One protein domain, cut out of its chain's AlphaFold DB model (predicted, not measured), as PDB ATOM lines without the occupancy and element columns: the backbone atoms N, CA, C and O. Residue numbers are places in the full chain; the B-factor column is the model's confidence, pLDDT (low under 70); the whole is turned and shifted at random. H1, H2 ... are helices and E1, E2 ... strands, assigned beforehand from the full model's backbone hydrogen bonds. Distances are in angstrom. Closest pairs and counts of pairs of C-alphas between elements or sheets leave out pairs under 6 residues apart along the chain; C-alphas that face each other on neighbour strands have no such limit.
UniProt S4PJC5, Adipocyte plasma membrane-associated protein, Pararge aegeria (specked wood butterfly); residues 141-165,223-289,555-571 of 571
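What this domain is: This is residues 141 to 165, 223 to 289 and 555 to 571 of the 571 residues of the protein "Adipocyte plasma membrane-associated protein" of Pararge aegeria (specked wood butterfly) (UniProt S4PJC5). Two sheets lie partly face to face as a sandwich, the strongly twisted E1 to E4 and the smaller E5 to E7, their strands crossed; the short helix H1 packs on the smaller sheet near E5. Set off from strands E1 to E7, beyond the E7 side of the smaller sheet, is a separate hairpin, E8 and E9. The printed part has 109 residues, with named elements in the order E1 to E7, H1, E8, E9; the class is mostly strand, and each sheet is antiparallel, in the orders E1 E2 E3 E4, E5 E6 E7 and E8 E9. It is compact, with a radius of gyration of the C-alphas of 14.7 A, and flat, spanning 44 by 42 by 20 A.

How they stand to each other: E1, residues 141 to 146, and E2, residues 152 to 160, form a hairpin; N 145 and O 154 are 2.8 A apart, within hydrogen-bond range. E2 bends by 65 degrees at residue 157. E3, residues 227 to 232, is the antiparallel neighbour of E2, with N 229 and O 155 at 2.9 A. E4, residues 237 to 242, forms a hairpin with E3, with N 228 and O 241 at 2.8 A. E5, residues 253 to 257, E6, residues 260 to 264, and E7, residues 273 to 276, make a meander, each strand the antiparallel neighbour of the one before; N 262 and O 255 are 2.8 A apart, and N 261 and O 275 are 2.8 A apart. In the sandwich of these two sheets the facing parts are 10.6 A centre to centre, with strands at 54 degrees; the closest C-alphas of E1 and E5 are those of Val 143 and Asp 253, 5.4 A apart. H1, residues 279 to 286, is on the sheet E5 E6 E7 at a height over the sheet of 9.0 A, and runs across the strands, at 68 degrees to E5 on the local plane. Its residues 280 to 285 only graze the sheet E1 E2 E3 E4. In H1 every O i to N i+4 pair is within hydrogen-bond range. E8, residues 555 to 559, and E9, residues 562 to 567, form a hairpin, with N 555 and O 566 at 2.8 A; E7 and E8 are apart.

Where its parts are: E1 begins at C-alpha 141, (102.690, 82.780, 94.722). From first to last C-alpha E2 measures 20.7 A, E3 17.1 A and E9 16.5 A. E9 ends at C-alpha 567, (103.788, 108.976, 116.718).

The domain as a whole: The C-alphas of Asp 163 and Gln 570 are the two farthest apart, 46.4 A. Residues 166 to 222 and 290 to 554 are not printed; the C-alpha gaps across these cuts are 5.9 A and 27.6 A. Of the links that are printed whole, none is long. The mean pLDDT of the printed part is 85.3; residues 287 to 289, 555 to 563 and 566 to 571 are under 70.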
ATOM      1  N   PRO A 141     103.076  81.411  95.052       97.62
ATOM      2  CA  PRO A 141     102.690  82.780  94.722       97.62
ATOM      3  C   PRO A 141     101.459  83.220  95.513       97.62
ATOM      4  O   PRO A 141     100.501  82.456  95.660       97.62
ATOM      5  N   ASP A 142     101.491  84.462  95.981       96.62
ATOM      6  CA  ASP A 142     100.466  85.085  96.817       96.62
ATOM      7  C   ASP A 142      99.957  86.385  96.144       96.62
ATOM      8  O   ASP A 142      99.578  86.347  94.968       96.62
ATOM      9  N   VAL A 143      99.940  87.534  96.823       97.19
ATOM     10  CA  VAL A 143      99.544  88.831  96.242       97.19
ATOM     11  C   VAL A 143     100.411  89.242  95.032       97.19
ATOM     12  O   VAL A 143     101.641  89.195  95.045       97.19
ATOM     13  N   ILE A 144      99.743  89.726  93.977       98.06
ATOM     14  CA  ILE A 144     100.356  90.313  92.774       98.06
ATOM     15  C   ILE A 144     100.148  91.833  92.808       98.06
ATOM     16  O   ILE A 144      99.015  92.302  92.911       98.06
ATOM     17  N   ARG A 145     101.219  92.622  92.659       95.88
ATOM     18  CA  ARG A 145     101.165  94.094  92.576       95.88
ATOM     19  C   ARG A 145     101.775  94.622  91.276       95.88
ATOM     20  O   ARG A 145     102.799  94.103  90.845       95.88
ATOM     21  N   PRO A 146     101.213  95.678  90.661       95.75
ATOM     22  CA  PRO A 146     101.844  96.338  89.525       95.75
ATOM     23  C   PRO A 146     103.058  97.151  89.992       95.75
ATOM     24  O   PRO A 146     103.022  97.785  91.051       95.75
ATOM     25  N   LEU A 147     104.119  97.172  89.188       95.81
ATOM     26  CA  LEU A 147     105.238  98.095  89.379       95.81
ATOM     27  C   LEU A 147     104.836  99.488  88.862       95.81
ATOM     28  O   LEU A 147     104.348  99.575  87.732       95.81
ATOM     29  N   PRO A 148     105.017 100.582  89.632       93.75
ATOM     30  CA  PRO A 148     104.573 101.908  89.193       93.75
ATOM     31  C   PRO A 148     105.228 102.381  87.890       93.75
ATOM     32  O   PRO A 148     104.537 102.951  87.050       93.75
ATOM     33  N   ASP A 149     106.512 102.083  87.669       92.94
ATOM     34  CA  ASP A 149     107.220 102.380  86.411       92.94
ATOM     35  C   ASP A 149     106.685 101.633  85.170       92.94
ATOM     36  O   ASP A 149     107.164 101.857  84.058       92.94
ATOM     37  N   GLY A 150     105.693 100.753  85.342       94.75
ATOM     38  CA  GLY A 150     105.043 100.013  84.268       94.75
ATOM     39  C   GLY A 150     105.861  98.844  83.720       94.75
ATOM     40  O   GLY A 150     105.390  98.191  82.792       94.75
ATOM     41  N   SER A 151     107.037  98.538  84.280       94.75
ATOM     42  CA  SER A 151     107.924  97.475  83.774       94.75
ATOM     43  C   SER A 151     107.351  96.057  83.913       94.75
ATOM     44  O   SER A 151     107.753  95.159  83.173       94.75
ATOM     45  N   GLY A 152     106.393  95.853  84.821       96.81
ATOM     46  CA  GLY A 152     105.804  94.546  85.087       96.81
ATOM     47  C   GLY A 152     105.090  94.470  86.435       96.81
ATOM     48  O   GLY A 152     104.411  95.416  86.849       96.81
ATOM     49  N   VAL A 153     105.258  93.343  87.128       97.88
ATOM     50  CA  VAL A 153     104.615  93.047  88.418       97.88
ATOM     51  C   VAL A 153     105.613  92.561  89.472       97.88
ATOM     52  O   VAL A 153     106.647  91.973  89.161       97.88
ATOM     53  N   LEU A 154     105.275  92.789  90.737       97.81
ATOM     54  CA  LEU A 154     105.919  92.215  91.914       97.81
ATOM     55  C   LEU A 154     104.967  91.179  92.518       97.81
ATOM     56  O   LEU A 154     103.800  91.487  92.758       97.81
ATOM     57  N   VAL A 155     105.452  89.963  92.747       98.12
ATOM     58  CA  VAL A 155     104.673  88.839  93.282       98.12
ATOM     59  C   VAL A 155     105.311  88.388  94.586       98.12
ATOM     60  O   VAL A 155     106.517  88.129  94.619       98.12
ATOM     61  N   SER A 156     104.525  88.286  95.655       97.19
ATOM     62  CA  SER A 156     104.974  87.692  96.915       97.19
ATOM     63  C   SER A 156     105.023  86.168  96.830       97.19
ATOM     64  O   SER A 156     104.171  85.534  96.205       97.19
ATOM     65  N   LEU A 157     106.046  85.581  97.453       96.25
ATOM     66  CA  LEU A 157     106.222  84.143  97.606       96.25
ATOM     67  C   LEU A 157     106.128  83.787  99.091       96.25
ATOM     68  O   LEU A 157     107.094  83.970  99.840       96.25
ATOM     69  N   TYR A 158     104.972  83.250  99.490       93.38
ATOM     70  CA  TYR A 158     104.662  82.852 100.866       93.38
ATOM     71  C   TYR A 158     105.794  81.984 101.437       93.38
ATOM     72  O   TYR A 158     106.492  82.395 102.358       93.38
ATOM     73  N   SER A 159     106.072  80.841 100.816       92.38
ATOM     74  CA  SER A 159     107.240  80.010 101.115       92.38
ATOM     75  C   SER A 159     107.967  79.734  99.807       92.38
ATOM     76  O   SER A 159     107.335  79.439  98.787       92.38
ATOM     77  N   VAL A 160     109.281  79.908  99.846       93.75
ATOM     78  CA  VAL A 160     110.232  79.689  98.756       93.75
ATOM     79  C   VAL A 160     110.805  78.291  98.920       93.75
ATOM     80  O   VAL A 160     111.131  77.886 100.031       93.75
ATOM     81  N   PHE A 161     110.899  77.548  97.825       91.94
ATOM     82  CA  PHE A 161     111.403  76.180  97.832       91.94
ATOM     83  C   PHE A 161     112.343  75.945  96.656       91.94
ATOM     84  O   PHE A 161     112.164  76.482  95.561       91.94
ATOM     85  N   ASP A 162     113.288  75.047  96.875       89.62
ATOM     86  CA  ASP A 162     114.205  74.522  95.873       89.62
ATOM     87  C   ASP A 162     114.255  72.987  96.019       89.62
ATOM     88  O   ASP A 162     113.256  72.373  96.426       89.62
ATOM     89  N   ASP A 163     115.358  72.357  95.617       87.94
ATOM     90  CA  ASP A 163     115.545  70.905  95.713       87.94
ATOM     91  C   ASP A 163     116.351  70.486  96.967       87.94
ATOM     92  O   ASP A 163     116.330  69.310  97.332       87.94
ATOM     93  N   GLU A 164     116.987  71.431  97.673       88.44
ATOM     94  CA  GLU A 164     117.595  71.231  99.003       88.44
ATOM     95  C   GLU A 164     116.561  71.458 100.126       88.44
ATOM     96  O   GLU A 164     116.576  70.780 101.154       88.44
ATOM     97  N   ASN A 165     115.606  72.362  99.887       88.31
ATOM     98  CA  ASN A 165     114.532  72.797 100.776       88.31
ATOM     99  C   ASN A 165     113.146  72.470 100.167       88.31
ATOM    100  O   ASN A 165     112.379  73.380  99.827       88.31
ATOM    101  N   PRO A 223     109.507  75.177 104.205       83.19
ATOM    102  CA  PRO A 223     110.757  75.920 104.124       83.19
ATOM    103  C   PRO A 223     110.590  77.344 104.668       83.19
ATOM    104  O   PRO A 223     109.712  78.090 104.226       83.19
ATOM    105  N   GLY A 224     111.444  77.727 105.621       77.25
ATOM    106  CA  GLY A 224     111.386  79.045 106.260       77.25
ATOM    107  C   GLY A 224     111.775  80.202 105.336       77.25
ATOM    108  O   GLY A 224     111.506  81.359 105.655       77.25
ATOM    109  N   GLN A 225     112.390  79.923 104.183       88.44
ATOM    110  CA  GLN A 225     112.677  80.967 103.209       88.44
ATOM    111  C   GLN A 225     111.377  81.506 102.597       88.44
ATOM    112  O   GLN A 225     110.436  80.782 102.284       88.44
ATOM    113  N   THR A 226     111.345  82.818 102.416       91.25
ATOM    114  CA  THR A 226     110.244  83.580 101.827       91.25
ATOM    115  C   THR A 226     110.848  84.720 101.014       91.25
ATOM    116  O   THR A 226     112.029  85.057 101.180       91.25
ATOM    117  N   GLY A 227     110.084  85.310 100.100       93.56
ATOM    118  CA  GLY A 227     110.629  86.333  99.222       93.56
ATOM    119  C   GLY A 227     109.619  86.926  98.261       93.56
ATOM    120  O   GLY A 227     108.415  86.739  98.397       93.56
ATOM    121  N   LEU A 228     110.139  87.651  97.279       96.25
ATOM    122  CA  LEU A 228     109.389  88.312  96.220       96.25
ATOM    123  C   LEU A 228     110.064  88.017  94.878       96.25
ATOM    124  O   LEU A 228     111.294  88.044  94.788       96.25
ATOM    125  N   VAL A 229     109.281  87.821  93.819       97.25
ATOM    126  CA  VAL A 229     109.787  87.781  92.436       97.25
ATOM    127  C   VAL A 229     109.204  88.922  91.622       97.25
ATOM    128  O   VAL A 229     108.028  89.266  91.735       97.25
ATOM    129  N   GLN A 230     110.053  89.526  90.803       97.50
ATOM    130  CA  GLN A 230     109.690  90.581  89.874       97.50
ATOM    131  C   GLN A 230     109.565  89.963  88.482       97.50
ATOM    132  O   GLN A 230     110.513  89.337  88.005       97.50
ATOM    133  N   LEU A 231     108.409  90.133  87.846       98.12
ATOM    134  CA  LEU A 231     108.119  89.621  86.508       98.12
ATOM    135  C   LEU A 231     107.935  90.781  85.529       98.12
ATOM    136  O   LEU A 231     107.360  91.799  85.912       98.12
ATOM    137  N   ASP A 232     108.345  90.621  84.272       97.44
ATOM    138  CA  ASP A 232     107.909  91.511  83.187       97.44
ATOM    139  C   ASP A 232     106.472  91.178  82.717       97.44
ATOM    140  O   ASP A 232     105.870  90.188  83.138       97.44
ATOM    141  N   TRP A 233     105.908  91.978  81.804       97.31
ATOM    142  CA  TRP A 233     104.583  91.710  81.210       97.31
ATOM    143  C   TRP A 233     104.536  90.527  80.222       97.31
ATOM    144  O   TRP A 233     103.472  90.241  79.666       97.31
ATOM    145  N   ASN A 234     105.647  89.814  80.018       96.62
ATOM    146  CA  ASN A 234     105.709  88.568  79.252       96.62
ATOM    147  C   ASN A 234     105.717  87.324  80.163       96.62
ATOM    148  O   ASN A 234     105.489  86.224  79.667       96.62
ATOM    149  N   GLY A 235     105.946  87.495  81.473       96.69
ATOM    150  CA  GLY A 235     106.061  86.421  82.465       96.69
ATOM    151  C   GLY A 235     107.506  86.038  82.822       96.69
ATOM    152  O   GLY A 235     107.710  85.110  83.604       96.69
ATOM    153  N   ASN A 236     108.516  86.739  82.293       98.00
ATOM    154  CA  ASN A 236     109.925  86.483  82.600       98.00
ATOM    155  C   ASN A 236     110.270  86.987  84.006       98.00
ATOM    156  O   ASN A 236     109.980  88.138  84.329       98.00
ATOM    157  N   ILE A 237     110.960  86.178  84.818       97.50
ATOM    158  CA  ILE A 237     111.538  86.642  86.090       97.50
ATOM    159  C   ILE A 237     112.724  87.566  85.776       97.50
ATOM    160  O   ILE A 237     113.726  87.118  85.223       97.50
ATOM    161  N   VAL A 238     112.619  88.845  86.147       96.62
ATOM    162  CA  VAL A 238     113.673  89.861  85.944       96.62
ATOM    163  C   VAL A 238     114.483  90.150  87.210       96.62
ATOM    164  O   VAL A 238     115.626  90.589  87.121       96.62
ATOM    165  N   ALA A 239     113.918  89.878  88.391       96.12
ATOM    166  CA  ALA A 239     114.624  89.924  89.669       96.12
ATOM    167  C   ALA A 239     113.954  89.009  90.706       96.12
ATOM    168  O   ALA A 239     112.770  88.687  90.602       96.12
ATOM    169  N   SER A 240     114.706  88.619  91.734       95.06
ATOM    170  CA  SER A 240     114.192  87.893  92.899       95.06
ATOM    171  C   SER A 240     114.846  88.414  94.177       95.06
ATOM    172  O   SER A 240     116.012  88.816  94.167       95.06
ATOM    173  N   TYR A 241     114.076  88.456  95.261       93.88
ATOM    174  CA  TYR A 241     114.479  89.023  96.543       93.88
ATOM    175  C   TYR A 241     114.065  88.055  97.650       93.88
ATOM    176  O   TYR A 241     112.874  87.900  97.914       93.88
ATOM    177  N   TYR A 242     115.030  87.401  98.289       91.00
ATOM    178  CA  TYR A 242     114.783  86.384  99.312       91.00
ATOM    179  C   TYR A 242     115.225  86.874 100.684       91.00
ATOM    180  O   TYR A 242     116.247  87.554 100.793       91.00
ATOM    181  N   ASN A 243     114.497  86.493 101.734       87.06
ATOM    182  CA  ASN A 243     115.030  86.631 103.080       87.06
ATOM    183  C   ASN A 243     116.031  85.501 103.376       87.06
ATOM    184  O   ASN A 243     115.747  84.331 103.119       87.06
ATOM    185  N   THR A 244     117.192  85.847 103.927       83.12
ATOM    186  CA  THR A 244     118.275  84.897 104.242       83.12
ATOM    187  C   THR A 244     118.606  84.815 105.731       83.12
ATOM    188  O   THR A 244     119.316  83.898 106.128       83.12
ATOM    189  N   ASP A 245     118.085  85.722 106.569       85.00
ATOM    190  CA  ASP A 245     118.361  85.753 108.016       85.00
ATOM    191  C   ASP A 245     117.252  85.128 108.890       85.00
ATOM    192  O   ASP A 245     117.369  85.096 110.113       85.00
ATOM    193  N   GLY A 246     116.159  84.662 108.275       80.75
ATOM    194  CA  GLY A 246     114.999  84.075 108.960       80.75
ATOM    195  C   GLY A 246     114.104  85.058 109.734       80.75
ATOM    196  O   GLY A 246     113.083  84.637 110.270       80.75
ATOM    197  N   SER A 247     114.425  86.359 109.788       82.81
ATOM    198  CA  SER A 247     113.634  87.369 110.521       82.81
ATOM    199  C   SER A 247     112.239  87.628 109.933       82.81
ATOM    200  O   SER A 247     111.308  87.989 110.657       82.81
ATOM    201  N   LEU A 248     112.086  87.421 108.623       84.69
ATOM    202  CA  LEU A 248     110.823  87.397 107.896       84.69
ATOM    203  C   LEU A 248     110.536  85.975 107.408       84.69
ATOM    204  O   LEU A 248     111.417  85.346 106.819       84.69
ATOM    205  N   LEU A 249     109.300  85.522 107.635       84.56
ATOM    206  CA  LEU A 249     108.740  84.221 107.252       84.56
ATOM    207  C   LEU A 249     107.342  84.453 106.651       84.56
ATOM    208  O   LEU A 249     106.652  85.379 107.076       84.56
ATOM    209  N   HIS A 250     106.905  83.604 105.717       89.75
ATOM    210  CA  HIS A 250     105.534  83.601 105.178       89.75
ATOM    211  C   HIS A 250     105.003  84.976 104.728       89.75
ATOM    212  O   HIS A 250     103.933  85.402 105.162       89.75
ATOM    213  N   ILE A 251     105.749  85.667 103.854       92.62
ATOM    214  CA  ILE A 251     105.336  86.948 103.263       92.62
ATOM    215  C   ILE A 251     104.195  86.708 102.266       92.62
ATOM    216  O   ILE A 251     104.426  86.213 101.164       92.62
ATOM    217  N   SER A 252     102.974  87.105 102.628       93.00
ATOM    218  CA  SER A 252     101.819  87.067 101.721       93.00
ATOM    219  C   SER A 252     101.717  88.318 100.848       93.00
ATOM    220  O   SER A 252     101.141  88.275  99.767       93.00
ATOM    221  N   ASP A 253     102.296  89.443 101.278       94.44
ATOM    222  CA  ASP A 253     102.201  90.729 100.580       94.44
ATOM    223  C   ASP A 253     103.400  91.635 100.906       94.44
ATOM    224  O   ASP A 253     103.945  91.589 102.012       94.44
ATOM    225  N   ALA A 254     103.801  92.487  99.961       93.94
ATOM    226  CA  ALA A 254     104.812  93.512 100.189       93.94
ATOM    227  C   ALA A 254     104.621  94.760  99.315       93.94
ATOM    228  O   ALA A 254     104.238  94.678  98.150       93.94
ATOM    229  N   ILE A 255     104.956  95.931  99.860       92.94
ATOM    230  CA  ILE A 255     104.847  97.229  99.181       92.94
ATOM    231  C   ILE A 255     106.068  98.107  99.469       92.94
ATOM    232  O   ILE A 255     106.562  98.154 100.596       92.94
ATOM    233  N   VAL A 256     106.561  98.831  98.459       94.00
ATOM    234  CA  VAL A 256     107.624  99.828  98.654       94.00
ATOM    235  C   VAL A 256     107.022 101.207  98.901       94.00
ATOM    236  O   VAL A 256     106.251 101.721  98.092       94.00
ATOM    237  N   PHE A 257     107.413 101.825 100.015       92.12
ATOM    238  CA  PHE A 257     107.002 103.167 100.421       92.12
ATOM    239  C   PHE A 257     108.167 103.872 101.130       92.12
ATOM    240  O   PHE A 257     108.890 103.252 101.907       92.12
ATOM    241  N   ASN A 258     108.401 105.157 100.841       91.25
ATOM    242  CA  ASN A 258     109.499 105.956 101.417       91.25
ATOM    243  C   ASN A 258     110.873 105.241 101.439       91.25
ATOM    244  O   ASN A 258     111.601 105.277 102.430       91.25
ATOM    245  N   LYS A 259     111.228 104.582 100.320       92.94
ATOM    246  CA  LYS A 259     112.460 103.780 100.118       92.94
ATOM    247  C   LYS A 259     112.620 102.563 101.053       92.94
ATOM    248  O   LYS A 259     113.692 101.960 101.087       92.94
ATOM    249  N   LYS A 260     111.570 102.166 101.773       94.62
ATOM    250  CA  LYS A 260     111.495 100.915 102.539       94.62
ATOM    251  C   LYS A 260     110.572  99.925 101.842       94.62
ATOM    252  O   LYS A 260     109.579 100.325 101.241       94.62
ATOM    253  N   LEU A 261     110.906  98.646 101.937       94.50
ATOM    254  CA  LEU A 261     110.041  97.532 101.584       94.50
ATOM    255  C   LEU A 261     109.323  97.097 102.863       94.50
ATOM    256  O   LEU A 261     109.969  96.657 103.816       94.50
ATOM    257  N   TYR A 262     108.006  97.265 102.880       94.56
ATOM    258  CA  TYR A 262     107.127  96.781 103.936       94.56
ATOM    259  C   TYR A 262     106.579  95.412 103.541       94.56
ATOM    260  O   TYR A 262     106.209  95.228 102.384       94.56
ATOM    261  N   THR A 263     106.513  94.472 104.482       93.31
ATOM    262  CA  THR A 263     106.081  93.084 104.255       93.31
ATOM    263  C   THR A 263     105.034  92.667 105.284       93.31
ATOM    264  O   THR A 263     105.202  92.937 106.476       93.31
ATOM    265  N   ALA A 264     103.990  91.971 104.843       91.94
ATOM    266  CA  ALA A 264     102.971  91.381 105.705       91.94
ATOM    267  C   ALA A 264     103.078  89.849 105.712       91.94
ATOM    268  O   ALA A 264     103.327  89.233 104.676       91.94
ATOM    269  N   CYS A 265     102.847  89.252 106.880       89.31
ATOM    270  CA  CYS A 265     102.712  87.813 107.084       89.31
ATOM    271  C   CYS A 265     101.334  87.539 107.710       89.31
ATOM    272  O   CYS A 265     100.972  88.245 108.653       89.31
ATOM    273  N   PRO A 266     100.554  86.542 107.246       85.50
ATOM    274  CA  PRO A 266      99.160  86.414 107.665       85.50
ATOM    275  C   PRO A 266      98.952  85.673 108.999       85.50
ATOM    276  O   PRO A 266      97.822  85.622 109.472       85.50
ATOM    277  N   HIS A 267      99.991  85.064 109.596       80.12
ATOM    278  CA  HIS A 267      99.818  84.209 110.787       80.12
ATOM    279  C   HIS A 267     101.040  84.041 111.719       80.12
ATOM    280  O   HIS A 267     100.833  83.725 112.887       80.12
ATOM    281  N   LEU A 268     102.292  84.240 111.268       80.50
ATOM    282  CA  LEU A 268     103.481  84.092 112.140       80.50
ATOM    283  C   LEU A 268     103.982  85.395 112.776       80.50
ATOM    284  O   LEU A 268     104.781  85.345 113.710       80.50
ATOM    285  N   GLN A 269     103.567  86.559 112.272       82.81
ATOM    286  CA  GLN A 269     104.079  87.854 112.725       82.81
ATOM    287  C   GLN A 269     102.942  88.738 113.231       82.81
ATOM    288  O   GLN A 269     101.928  88.918 112.563       82.81
ATOM    289  N   ASN A 270     103.140  89.343 114.402       85.75
ATOM    290  CA  ASN A 270     102.258  90.361 114.981       85.75
ATOM    291  C   ASN A 270     102.753  91.796 114.696       85.75
ATOM    292  O   ASN A 270     102.393  92.738 115.402       85.75
ATOM    293  N   PHE A 271     103.599  91.956 113.675       86.12
ATOM    294  CA  PHE A 271     104.204  93.215 113.251       86.12
ATOM    295  C   PHE A 271     104.289  93.277 111.720       86.12
ATOM    296  O   PHE A 271     104.331  92.249 111.049       86.12
ATOM    297  N   ILE A 272     104.357  94.490 111.168       89.75
ATOM    298  CA  ILE A 272     104.670  94.707 109.750       89.75
ATOM    299  C   ILE A 272     106.194  94.734 109.613       89.75
ATOM    300  O   ILE A 272     106.853  95.584 110.219       89.75
ATOM    301  N   GLY A 273     106.763  93.818 108.829       87.62
ATOM    302  CA  GLY A 273     108.193  93.826 108.524       87.62
ATOM    303  C   GLY A 273     108.564  95.057 107.696       87.62
ATOM    304  O   GLY A 273     107.789  95.485 106.843       87.62
ATOM    305  N   ALA A 274     109.727  95.660 107.951       91.50
ATOM    306  CA  ALA A 274     110.174  96.859 107.242       91.50
ATOM    307  C   ALA A 274     111.700  96.871 107.064       91.50
ATOM    308  O   ALA A 274     112.447  97.086 108.021       91.50
ATOM    309  N   VAL A 275     112.159  96.688 105.826       91.31
ATOM    310  CA  VAL A 275     113.585  96.660 105.445       91.31
ATOM    311  C   VAL A 275     113.899  97.761 104.418       91.31
ATOM    312  O   VAL A 275     112.974  98.306 103.812       91.31
ATOM    313  N   PRO A 276     115.169  98.147 104.193       93.62
ATOM    314  CA  PRO A 276     115.527  99.002 103.059       93.62
ATOM    315  C   PRO A 276     115.084  98.349 101.742       93.62
ATOM    316  O   PRO A 276     115.334  97.164 101.529       93.62
ATOM    317  N   ALA A 277     114.415  99.093 100.858       94.12
ATOM    318  CA  ALA A 277     113.976  98.523  99.587       94.12
ATOM    319  C   ALA A 277     115.177  98.280  98.645       94.12
ATOM    320  O   ALA A 277     116.040  99.157  98.529       94.12
ATOM    321  N   PRO A 278     115.229  97.138  97.930       93.31
ATOM    322  CA  PRO A 278     116.238  96.880  96.903       93.31
ATOM    323  C   PRO A 278     116.303  98.005  95.852       93.31
ATOM    324  O   PRO A 278     115.245  98.494  95.445       93.31
ATOM    325  N   PRO A 279     117.489  98.402  95.343       92.12
ATOM    326  CA  PRO A 279     117.624  99.561  94.449       92.12
ATOM    327  C   PRO A 279     116.747  99.520  93.189       92.12
ATOM    328  O   PRO A 279     116.252 100.559  92.752       92.12
ATOM    329  N   GLN A 280     116.504  98.330  92.630       90.81
ATOM    330  CA  GLN A 280     115.604  98.149  91.486       90.81
ATOM    331  C   GLN A 280     114.143  98.462  91.846       90.81
ATOM    332  O   GLN A 280     113.481  99.198  91.118       90.81
ATOM    333  N   LEU A 281     113.658  97.999  93.006       93.56
ATOM    334  CA  LEU A 281     112.319  98.343  93.491       93.56
ATOM    335  C   LEU A 281     112.231  99.814  93.927       93.56
ATOM    336  O   LEU A 281     111.217 100.456  93.674       93.56
ATOM    337  N   VAL A 282     113.294 100.395  94.499       92.50
ATOM    338  CA  VAL A 282     113.346 101.848  94.756       92.50
ATOM    339  C   VAL A 282     113.163 102.622  93.452       92.50
ATOM    340  O   VAL A 282     112.351 103.543  93.418       92.50
ATOM    341  N   LYS A 283     113.848 102.237  92.367       91.00
ATOM    342  CA  LYS A 283     113.656 102.846  91.044       91.00
ATOM    343  C   LYS A 283     112.203 102.694  90.579       91.00
ATOM    344  O   LYS A 283     111.542 103.704  90.345       91.00
ATOM    345  N   ALA A 284     111.684 101.466  90.543       90.81
ATOM    346  CA  ALA A 284     110.339 101.177  90.045       90.81
ATOM    347  C   ALA A 284     109.220 101.923  90.798       90.81
ATOM    348  O   ALA A 284     108.219 102.303  90.196       90.81
ATOM    349  N   PHE A 285     109.401 102.181  92.099       87.25
ATOM    350  CA  PHE A 285     108.432 102.889  92.942       87.25
ATOM    351  C   PHE A 285     108.716 104.395  93.127       87.25
ATOM    352  O   PHE A 285     107.928 105.069  93.788       87.25
ATOM    353  N   THR A 286     109.788 104.961  92.553       80.94
ATOM    354  CA  THR A 286     110.068 106.417  92.634       80.94
ATOM    355  C   THR A 286     109.824 107.190  91.336       80.94
ATOM    356  O   THR A 286     109.706 108.411  91.388       80.94
ATOM    357  N   VAL A 287     109.695 106.516  90.186       62.69
ATOM    358  CA  VAL A 287     109.508 107.170  88.871       62.69
ATOM    359  C   VAL A 287     108.178 107.939  88.753       62.69
ATOM    360  O   VAL A 287     108.130 108.988  88.111       62.69
ATOM    361  N   ASN A 288     107.111 107.505  89.434       49.19
ATOM    362  CA  ASN A 288     105.774 108.104  89.299       49.19
ATOM    363  C   ASN A 288     105.505 109.276  90.261       49.19
ATOM    364  O   ASN A 288     104.525 109.277  91.005       49.19
ATOM    365  N   LYS A 289     106.339 110.321  90.188       43.34
ATOM    366  CA  LYS A 289     105.923 111.688  90.566       43.34
ATOM    367  C   LYS A 289     106.074 112.690  89.413       43.34
ATOM    368  O   LYS A 289     106.272 113.881  89.634       43.34
ATOM    369  N   LEU A 555     101.599 104.472 117.094       56.66
ATOM    370  CA  LEU A 555     101.786 103.153 116.503       56.66
ATOM    371  C   LEU A 555     102.761 102.351 117.369       56.66
ATOM    372  O   LEU A 555     103.878 102.799 117.633       56.66
ATOM    373  N   LYS A 556     102.368 101.136 117.759       59.66
ATOM    374  CA  LYS A 556     103.274 100.163 118.385       59.66
ATOM    375  C   LYS A 556     104.149  99.526 117.311       59.66
ATOM    376  O   LYS A 556     103.635  98.912 116.378       59.66
ATOM    377  N   VAL A 557     105.463  99.669 117.449       62.44
ATOM    378  CA  VAL A 557     106.467  99.168 116.504       62.44
ATOM    379  C   VAL A 557     107.502  98.354 117.269       62.44
ATOM    380  O   VAL A 557     108.036  98.805 118.279       62.44
ATOM    381  N   ILE A 558     107.821  97.158 116.777       54.06
ATOM    382  CA  ILE A 558     108.893  96.330 117.337       54.06
ATOM    383  C   ILE A 558     110.197  96.683 116.616       54.06
ATOM    384  O   ILE A 558     110.327  96.485 115.408       54.06
ATOM    385  N   LYS A 559     111.170  97.223 117.354       64.06
ATOM    386  CA  LYS A 559     112.554  97.412 116.896       64.06
ATOM    387  C   LYS A 559     113.407  96.212 117.322       64.06
ATOM    388  O   LYS A 559     113.014  95.438 118.191       64.06
ATOM    389  N   LYS A 560     114.638  96.108 116.800       43.19
ATOM    390  CA  LYS A 560     115.633  95.113 117.269       43.19
ATOM    391  C   LYS A 560     115.967  95.226 118.771       43.19
ATOM    392  O   LYS A 560     116.546  94.304 119.328       43.19
ATOM    393  N   THR A 561     115.602  96.335 119.416       62.19
ATOM    394  CA  THR A 561     115.764  96.612 120.853       62.19
ATOM    395  C   THR A 561     114.504  96.352 121.692       62.19
ATOM    396  O   THR A 561     114.544  96.570 122.898       62.19
ATOM    397  N   GLY A 562     113.392  95.913 121.086       54.03
ATOM    398  CA  GLY A 562     112.105  95.701 121.761       54.03
ATOM    399  C   GLY A 562     110.960  96.578 121.222       54.03
ATOM    400  O   GLY A 562     111.133  97.281 120.220       54.03
ATOM    401  N   PRO A 563     109.769  96.514 121.846       62.09
ATOM    402  CA  PRO A 563     108.607  97.310 121.459       62.09
ATOM    403  C   PRO A 563     108.747  98.782 121.876       62.09
ATOM    404  O   PRO A 563     109.159  99.088 122.991       62.09
ATOM    405  N   GLU A 564     108.339  99.687 120.992       73.75
ATOM    406  CA  GLU A 564     108.327 101.136 121.195       73.75
ATOM    407  C   GLU A 564     107.028 101.728 120.621       73.75
ATOM    408  O   GLU A 564     106.510 101.239 119.613       73.75
ATOM    409  N   GLU A 565     106.488 102.777 121.243       70.81
ATOM    410  CA  GLU A 565     105.393 103.566 120.666       70.81
ATOM    411  C   GLU A 565     105.959 104.792 119.948       70.81
ATOM    412  O   GLU A 565     106.625 105.625 120.561       70.81
ATOM    413  N   ILE A 566     105.684 104.907 118.646       65.94
ATOM    414  CA  ILE A 566     106.063 106.067 117.829       65.94
ATOM    415  C   ILE A 566     104.816 106.871 117.438       65.94
ATOM    416  O   ILE A 566     103.751 106.272 117.274       65.94
ATOM    417  N   PRO A 567     104.907 108.198 117.237       61.12
ATOM    418  CA  PRO A 567     103.788 108.976 116.718       61.12
ATOM    419  C   PRO A 567     103.332 108.474 115.343       61.12
ATOM    420  O   PRO A 567     104.161 108.140 114.491       61.12
ATOM    421  N   THR A 568     102.022 108.465 115.099       54.94
ATOM    422  CA  THR A 568     101.471 108.212 113.761       54.94
ATOM    423  C   THR A 568     101.984 109.281 112.787       54.94
ATOM    424  O   THR A 568     101.786 110.471 113.052       54.94
ATOM    425  N   PRO A 569     102.622 108.913 111.660       49.56
ATOM    426  CA  PRO A 569     103.060 109.888 110.666       49.56
ATOM    427  C   PRO A 569     101.871 110.686 110.122       49.56
ATOM    428  O   PRO A 569     100.877 110.098 109.698       49.56
ATOM    429  N   GLN A 570     101.984 112.016 110.107       39.78
ATOM    430  CA  GLN A 570     101.054 112.848 109.343       39.78
ATOM    431  C   GLN A 570     101.334 112.661 107.842       39.78
ATOM    432  O   GLN A 570     102.489 112.484 107.445       39.78
ATOM    433  N   ILE A 571     100.258 112.617 107.051       35.06
ATOM    434  CA  ILE A 571     100.230 112.230 105.628       35.06
ATOM    435  C   ILE A 571     100.118 113.482 104.757       35.06
ATOM    436  O   ILE A 571      99.226 114.300 105.070       35.06
TER     437      ILE A 571